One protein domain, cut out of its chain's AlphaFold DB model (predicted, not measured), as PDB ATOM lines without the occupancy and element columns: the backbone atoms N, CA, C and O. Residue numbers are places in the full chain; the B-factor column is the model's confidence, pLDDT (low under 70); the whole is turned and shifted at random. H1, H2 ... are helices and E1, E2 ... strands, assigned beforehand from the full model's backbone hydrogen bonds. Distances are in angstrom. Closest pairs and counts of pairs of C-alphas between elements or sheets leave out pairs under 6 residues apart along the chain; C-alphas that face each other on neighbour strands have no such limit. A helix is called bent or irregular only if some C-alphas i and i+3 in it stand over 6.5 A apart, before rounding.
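Overview. This is residues 18 to 67 of the 320 residues of an uncharacterized protein of Pseudogymnoascus destructans (strain ATCC MYA-4855 / 20631-21) (UniProt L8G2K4). A small antiparallel ladder of two short strands, E1 and E2, sits in a small body of strands and loops, and the helix H2 sticks out from it as a free arm. A long loop, residues 24 to 45, leads from E1 back to the one-turn helix H1, which leads straight into E2; residues 37 to 45 of this loop stick out at the end of the model away from H2. The printed part has 50 residues with two named strands and two named helices in the order E1, H1, E2, H2; the class is mixed, helices and strands, with 22 residues, under half, in named elements. The whole is loose, with a radius of gyration of the C-alphas of 13.4 A, and spans 45 by 18 by 17 A, the arm of H2 making much of the length.

Along the chain. Strand E1 is residues 20 to 23, 10.2 A from first to last C-alpha, and begins with C-alpha 20 at (-15.246, 23.567, -19.201). Strand E2 is residues 50 to 53, 9.5 A long, with C-alpha 50 at (-17.565, 27.946, -28.115). Helix H1 is residues 46 to 49, 5.5 A long. Helix H2 is residues 58 to 67, 15.6 A long, and ends with C-alpha 67 at (-2.346, 30.917, 0.614). H2 is only just irregular: C-alphas 60 and 63 are 6.9 A apart.

Arrangement. E1 and E2 are antiparallel neighbours, with 137 degrees between their directions. C-alphas 21 and 52, which face each other, are 4.8 A apart, and so do C-alphas 23 and 50, at 4.5 A. N 22 and O 51 are within hydrogen-bond range at 2.9 A, as are N 53 and O 20 at 2.9 A. The closest C-alphas of E1 and H1 are those of Cys 23 and Arg 49, 5.8 A apart. H2 is apart from E1 and from H1. H1 is too short for any O i to N i+4 pair, and its one O i to N i+3 pair is within range. In H2, 0 of 6 O i to N i+4 pairs are within hydrogen-bond range, and 5 of 7 O i to N i+3 pairs are.

Size, cuts and confidence. The two C-alphas farthest apart are those of Gly 43 and Gly 67, 45.4 A. Residues 37 to 45 and residues 58 to 67, which belong to H2, stand free; the body without them spans 23 by 18 by 12 A. The link from E1 to H1 is long, with 22 residues; those from H1 to E2 and from E2 to H2 are tight. The printed part has no cut. The mean pLDDT of the printed part is 79.7, and residues 57 to 67 are under 70.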
ATOM      1  N   PHE A  18     -11.619  17.588 -22.912       78.62
ATOM      2  CA  PHE A  18     -12.139  17.532 -21.547       78.62
ATOM      3  C   PHE A  18     -11.906  18.878 -20.861       78.62
ATOM      4  O   PHE A  18     -10.838  19.469 -20.996       78.62
ATOM      5  N   GLY A  19     -12.900  19.356 -20.112       80.38
ATOM      6  CA  GLY A  19     -12.813  20.632 -19.411       80.38
ATOM      7  C   GLY A  19     -14.141  21.376 -19.377       80.38
ATOM      8  O   GLY A  19     -15.207  20.766 -19.464       80.38
ATOM      9  N   SER A  20     -14.069  22.695 -19.223       84.50
ATOM     10  CA  SER A  20     -15.246  23.567 -19.201       84.50
ATOM     11  C   SER A  20     -15.474  24.229 -20.557       84.50
ATOM     12  O   SER A  20     -14.543  24.393 -21.346       84.50
ATOM     13  N   LEU A  21     -16.726  24.597 -20.829       88.75
ATOM     14  CA  LEU A  21     -17.115  25.298 -22.049       88.75
ATOM     15  C   LEU A  21     -16.879  26.807 -21.887       88.75
ATOM     16  O   LEU A  21     -17.335  27.399 -20.909       88.75
ATOM     17  N   TYR A  22     -16.211  27.424 -22.858       90.06
ATOM     18  CA  TYR A  22     -15.929  28.861 -22.898       90.06
ATOM     19  C   TYR A  22     -16.384  29.461 -24.225       90.06
ATOM     20  O   TYR A  22     -16.370  28.784 -25.250       90.06
ATOM     21  N   CYS A  23     -16.729  30.751 -24.234       92.75
ATOM     22  CA  CYS A  23     -16.787  31.506 -25.487       92.75
ATOM     23  C   CYS A  23     -15.360  31.705 -26.016       92.75
ATOM     24  O   CYS A  23     -14.487  32.127 -25.251       92.75
ATOM     25  N   LYS A  24     -15.133  31.474 -27.314       93.31
ATOM     26  CA  LYS A  24     -13.809  31.620 -27.949       93.31
ATOM     27  C   LYS A  24     -13.213  33.021 -27.772       93.31
ATOM     28  O   LYS A  24     -12.013  33.160 -27.584       93.31
ATOM     29  N   GLU A  25     -14.049  34.055 -27.768       93.38
ATOM     30  CA  GLU A  25     -13.628  35.446 -27.539       93.38
ATOM     31  C   GLU A  25     -13.027  35.695 -26.143       93.38
ATOM     32  O   GLU A  25     -12.213  36.599 -25.974       93.38
ATOM     33  N   ASN A  26     -13.395  34.876 -25.151       92.38
ATOM     34  CA  ASN A  26     -13.007  35.059 -23.750       92.38
ATOM     35  C   ASN A  26     -11.776  34.237 -23.349       92.38
ATOM     36  O   ASN A  26     -11.314  34.349 -22.213       92.38
ATOM     37  N   LEU A  27     -11.256  33.395 -24.246       91.62
ATOM     38  CA  LEU A  27     -10.143  32.504 -23.951       91.62
ATOM     39  C   LEU A  27      -9.023  32.705 -24.982       91.62
ATOM     40  O   LEU A  27      -9.297  32.693 -26.177       91.62
ATOM     41  N   PRO A  28      -7.753  32.878 -24.582       92.62
ATOM     42  CA  PRO A  28      -6.646  32.969 -25.532       92.62
ATOM     43  C   PRO A  28      -6.579  31.744 -26.465       92.62
ATOM     44  O   PRO A  28      -6.740  30.630 -25.968       92.62
ATOM     45  N   PRO A  29      -6.262  31.894 -27.770       91.81
ATOM     46  CA  PRO A  29      -6.296  30.790 -28.741       91.81
ATOM     47  C   PRO A  29      -5.498  29.542 -28.339       91.81
ATOM     48  O   PRO A  29      -5.920  28.428 -28.606       91.81
ATOM     49  N   HIS A  30      -4.370  29.714 -27.643       91.69
ATOM     50  CA  HIS A  30      -3.525  28.602 -27.187       91.69
ATOM     51  C   HIS A  30      -4.140  27.756 -26.054       91.69
ATOM     52  O   HIS A  30      -3.593  26.710 -25.720       91.69
ATOM     53  N   LEU A  31      -5.240  28.210 -25.445       88.88
ATOM     54  CA  LEU A  31      -5.996  27.481 -24.420       88.88
ATOM     55  C   LEU A  31      -7.323  26.926 -24.958       88.88
ATOM     56  O   LEU A  31      -8.068  26.311 -24.198       88.88
ATOM     57  N   GLN A  32      -7.637  27.161 -26.234       91.56
ATOM     58  CA  GLN A  32      -8.868  26.691 -26.861       91.56
ATOM     59  C   GLN A  32      -8.646  25.304 -27.469       91.56
ATOM     60  O   GLN A  32      -7.855  25.148 -28.396       91.56
ATOM     61  N   ALA A  33      -9.374  24.309 -26.973       89.88
ATOM     62  CA  ALA A  33      -9.546  23.026 -27.636       89.88
ATOM     63  C   ALA A  33     -10.891  22.992 -28.377       89.88
ATOM     64  O   ALA A  33     -11.890  23.562 -27.916       89.88
ATOM     65  N   ASP A  34     -10.925  22.312 -29.520       87.75
ATOM     66  CA  ASP A  34     -12.163  22.108 -30.265       87.75
ATOM     67  C   ASP A  34     -13.137  21.220 -29.479       87.75
ATOM     68  O   ASP A  34     -12.747  20.303 -28.754       87.75
ATOM     69  N   ILE A  35     -14.432  21.519 -29.604       86.50
ATOM     70  CA  ILE A  35     -15.489  20.791 -28.888       86.50
ATOM     71  C   ILE A  35     -15.635  19.382 -29.452       86.50
ATOM     72  O   ILE A  35     -15.748  18.411 -28.703       86.50
ATOM     73  N   TYR A  36     -15.654  19.274 -30.776       85.88
ATOM     74  CA  TYR A  36     -15.909  18.028 -31.475       85.88
ATOM     75  C   TYR A  36     -14.633  17.468 -32.094       85.88
ATOM     76  O   TYR A  36     -13.733  18.213 -32.474       85.88
ATOM     77  N   ALA A  37     -14.580  16.144 -32.223       80.25
ATOM     78  CA  ALA A  37     -13.512  15.475 -32.956       80.25
ATOM     79  C   ALA A  37     -13.518  15.902 -34.439       80.25
ATOM     80  O   ALA A  37     -14.599  16.214 -34.966       80.25
ATOM     81  N   PRO A  38     -12.364  15.828 -35.135       76.69
ATOM     82  CA  PRO A  38     -12.298  16.036 -36.578       76.69
ATOM     83  C   PRO A  38     -13.384  15.231 -37.310       76.69
ATOM     84  O   PRO A  38     -13.704  14.107 -36.919       76.69
ATOM     85  N   ASP A  39     -13.983  15.832 -38.340       80.31
ATOM     86  CA  ASP A  39     -15.063  15.259 -39.167       80.31
ATOM     87  C   ASP A  39     -16.436  15.088 -38.486       80.31
ATOM     88  O   ASP A  39     -17.355  14.504 -39.071       80.31
ATOM     89  N   THR A  40     -16.630  15.610 -37.272       81.88
ATOM     90  CA  THR A  40     -17.956  15.636 -36.633       81.88
ATOM     91  C   THR A  40     -18.792  16.794 -37.194       81.88
ATOM     92  O   THR A  40     -18.358  17.942 -37.102       81.88
ATOM     93  N   PRO A  41     -19.999  16.548 -37.746       82.94
ATOM     94  CA  PRO A  41     -20.847  17.622 -38.255       82.94
ATOM     95  C   PRO A  41     -21.330  18.552 -37.135       82.94
ATOM     96  O   PRO A  41     -22.003  18.103 -36.207       82.94
ATOM     97  N   ASP A  42     -21.056  19.849 -37.268       83.81
ATOM     98  CA  ASP A  42     -21.592  20.897 -36.396       83.81
ATOM     99  C   ASP A  42     -22.835  21.530 -37.034       83.81
ATOM    100  O   ASP A  42     -22.779  22.551 -37.715       83.81
ATOM    101  N   GLY A  43     -23.980  20.869 -36.866       81.81
ATOM    102  CA  GLY A  43     -25.247  21.344 -37.429       81.81
ATOM    103  C   GLY A  43     -25.818  22.591 -36.743       81.81
ATOM    104  O   GLY A  43     -26.727  23.205 -37.299       81.81
ATOM    105  N   SER A  44     -25.338  22.941 -35.545       83.31
ATOM    106  CA  SER A  44     -25.783  24.110 -34.773       83.31
ATOM    107  C   SER A  44     -24.853  25.317 -34.905       83.31
ATOM    108  O   SER A  44     -25.290  26.430 -34.614       83.31
ATOM    109  N   GLY A  45     -23.615  25.124 -35.369       86.06
ATOM    110  CA  GLY A  45     -22.593  26.174 -35.432       86.06
ATOM    111  C   GLY A  45     -22.002  26.506 -34.058       86.06
ATOM    112  O   GLY A  45     -21.404  27.567 -33.872       86.06
ATOM    113  N   ASP A  46     -22.185  25.631 -33.064       86.88
ATOM    114  CA  ASP A  46     -21.740  25.889 -31.694       86.88
ATOM    115  C   ASP A  46     -20.209  25.945 -31.596       86.88
ATOM    116  O   ASP A  46     -19.670  26.716 -30.797       86.88
ATOM    117  N   ALA A  47     -19.491  25.187 -32.432       87.56
ATOM    118  CA  ALA A  47     -18.032  25.174 -32.457       87.56
ATOM    119  C   ALA A  47     -17.430  26.469 -33.028       87.56
ATOM    120  O   ALA A  47     -16.244  26.732 -32.822       87.56
ATOM    121  N   GLU A  48     -18.213  27.318 -33.701       88.75
ATOM    122  CA  GLU A  48     -17.763  28.655 -34.115       88.75
ATOM    123  C   GLU A  48     -17.698  29.623 -32.928       88.75
ATOM    124  O   GLU A  48     -16.824  30.488 -32.868       88.75
ATOM    125  N   ARG A  49     -18.605  29.459 -31.960       92.50
ATOM    126  CA  ARG A  49     -18.753  30.363 -30.814       92.50
ATOM    127  C   ARG A  49     -18.034  29.868 -29.565       92.50
ATOM    128  O   ARG A  49     -17.513  30.678 -28.791       92.50
ATOM    129  N   PHE A  50     -18.026  28.559 -29.350       92.56
ATOM    130  CA  PHE A  50     -17.565  27.946 -28.115       92.56
ATOM    131  C   PHE A  50     -16.323  27.071 -28.331       92.56
ATOM    132  O   PHE A  50     -16.083  26.535 -29.412       92.56
ATOM    133  N   CYS A  51     -15.529  26.915 -27.277       91.12
ATOM    134  CA  CYS A  51     -14.394  25.998 -27.200       91.12
ATOM    135  C   CYS A  51     -14.358  25.315 -25.830       91.12
ATOM    136  O   CYS A  51     -14.944  25.807 -24.860       91.12
ATOM    137  N   VAL A  52     -13.630  24.207 -25.732       90.12
ATOM    138  CA  VAL A  52     -13.305  23.582 -24.448       90.12
ATOM    139  C   VAL A  52     -11.978  24.152 -23.955       90.12
ATOM    140  O   VAL A  52     -10.999  24.175 -24.692       90.12
ATOM    141  N   GLY A  53     -11.952  24.647 -22.723       87.69
ATOM    142  CA  GLY A  53     -10.746  25.145 -22.061       87.69
ATOM    143  C   GLY A  53     -10.388  24.307 -20.838       87.69
ATOM    144  O   GLY A  53     -10.976  23.250 -20.598       87.69
ATOM    145  N   SER A  54      -9.455  24.796 -20.019       83.88
ATOM    146  CA  SER A  54      -9.174  24.193 -18.711       83.88
ATOM    147  C   SER A  54     -10.445  24.095 -17.861       83.88
ATOM    148  O   SER A  54     -11.397  24.851 -18.032       83.88
ATOM    149  N   THR A  55     -10.498  23.133 -16.941       80.00
ATOM    150  CA  THR A  55     -11.670  23.007 -16.072       80.00
ATOM    151  C   THR A  55     -11.818  24.234 -15.164       80.00
ATOM    152  O   THR A  55     -10.881  24.637 -14.473       80.00
ATOM    153  N   ALA A  56     -13.013  24.821 -15.152       74.88
ATOM    154  CA  ALA A  56     -13.426  25.843 -14.197       74.88
ATOM    155  C   ALA A  56     -13.938  25.233 -12.883       74.88
ATOM    156  O   ALA A  56     -14.372  25.974 -12.002       74.88
ATOM    157  N   ASP A  57     -13.908  23.904 -12.743       69.56
ATOM    158  CA  ASP A  57     -14.354  23.222 -11.533       69.56
ATOM    159  C   ASP A  57     -13.553  23.722 -10.324       69.56
ATOM    160  O   ASP A  57     -12.329  23.575 -10.239       69.56
ATOM    161  N   TYR A  58     -14.278  24.333  -9.387       60.16
ATOM    162  CA  TYR A  58     -13.758  24.999  -8.199       60.16
ATOM    163  C   TYR A  58     -12.886  24.085  -7.325       60.16
ATOM    164  O   TYR A  58     -12.038  24.580  -6.576       60.16
ATOM    165  N   MET A  59     -13.042  22.761  -7.430       56.62
ATOM    166  CA  MET A  59     -12.203  21.787  -6.736       56.62
ATOM    167  C   MET A  59     -10.729  21.910  -7.140       56.62
ATOM    168  O   MET A  59      -9.853  21.764  -6.289       56.62
ATOM    169  N   PHE A  60     -10.438  22.271  -8.394       57.88
ATOM    170  CA  PHE A  60      -9.070  22.476  -8.887       57.88
ATOM    171  C   PHE A  60      -8.508  23.868  -8.565       57.88
ATOM    172  O   PHE A  60      -7.302  24.090  -8.648       57.88
ATOM    173  N   TRP A  61      -9.348  24.795  -8.097       56.62
ATOM    174  CA  TRP A  61      -8.928  26.117  -7.612       56.62
ATOM    175  C   TRP A  61      -8.496  26.103  -6.136       56.62
ATOM    176  O   TRP A  61      -8.041  27.121  -5.605       56.62
ATOM    177  N   ARG A  62      -8.570  24.938  -5.471       52.06
ATOM    178  CA  ARG A  62      -8.146  24.742  -4.074       52.06
ATOM    179  C   ARG A  62      -6.675  25.078  -3.823       52.06
ATOM    180  O   ARG A  62      -6.347  25.453  -2.702       52.06
ATOM    181  N   GLY A  63      -5.813  25.050  -4.843       50.88
ATOM    182  CA  GLY A  63      -4.401  25.431  -4.715       50.88
ATOM    183  C   GLY A  63      -4.185  26.853  -4.179       50.88
ATOM    184  O   GLY A  63      -3.252  27.082  -3.418       50.88
ATOM    185  N   LYS A  64      -5.085  27.806  -4.476       47.62
ATOM    186  CA  LYS A  64      -5.001  29.167  -3.914       47.62
ATOM    187  C   LYS A  64      -5.486  29.267  -2.467       47.62
ATOM    188  O   LYS A  64      -5.061  30.182  -1.772       47.62
ATOM    189  N   ARG A  65      -6.301  28.317  -1.979       49.41
ATOM    190  CA  ARG A  65      -6.688  28.250  -0.555       49.41
ATOM    191  C   ARG A  65      -5.490  27.965   0.343       49.41
ATOM    192  O   ARG A  65      -5.519  28.378   1.493       49.41
ATOM    193  N   ALA A  66      -4.434  27.335  -0.186       50.34
ATOM    194  CA  ALA A  66      -3.175  27.142   0.531       50.34
ATOM    195  C   ALA A  66      -2.554  28.474   1.001       50.34
ATOM    196  O   ALA A  66      -1.910  28.499   2.047       50.34
ATOM    197  N   GLY A  67      -2.788  29.565   0.263       47.31
ATOM    198  CA  GLY A  67      -2.346  30.917   0.614       47.31
ATOM    199  C   GLY A  67      -3.380  31.754   1.372       47.31
ATOM    200  O   GLY A  67      -3.113  32.920   1.635       47.31
TER     201      GLY A  67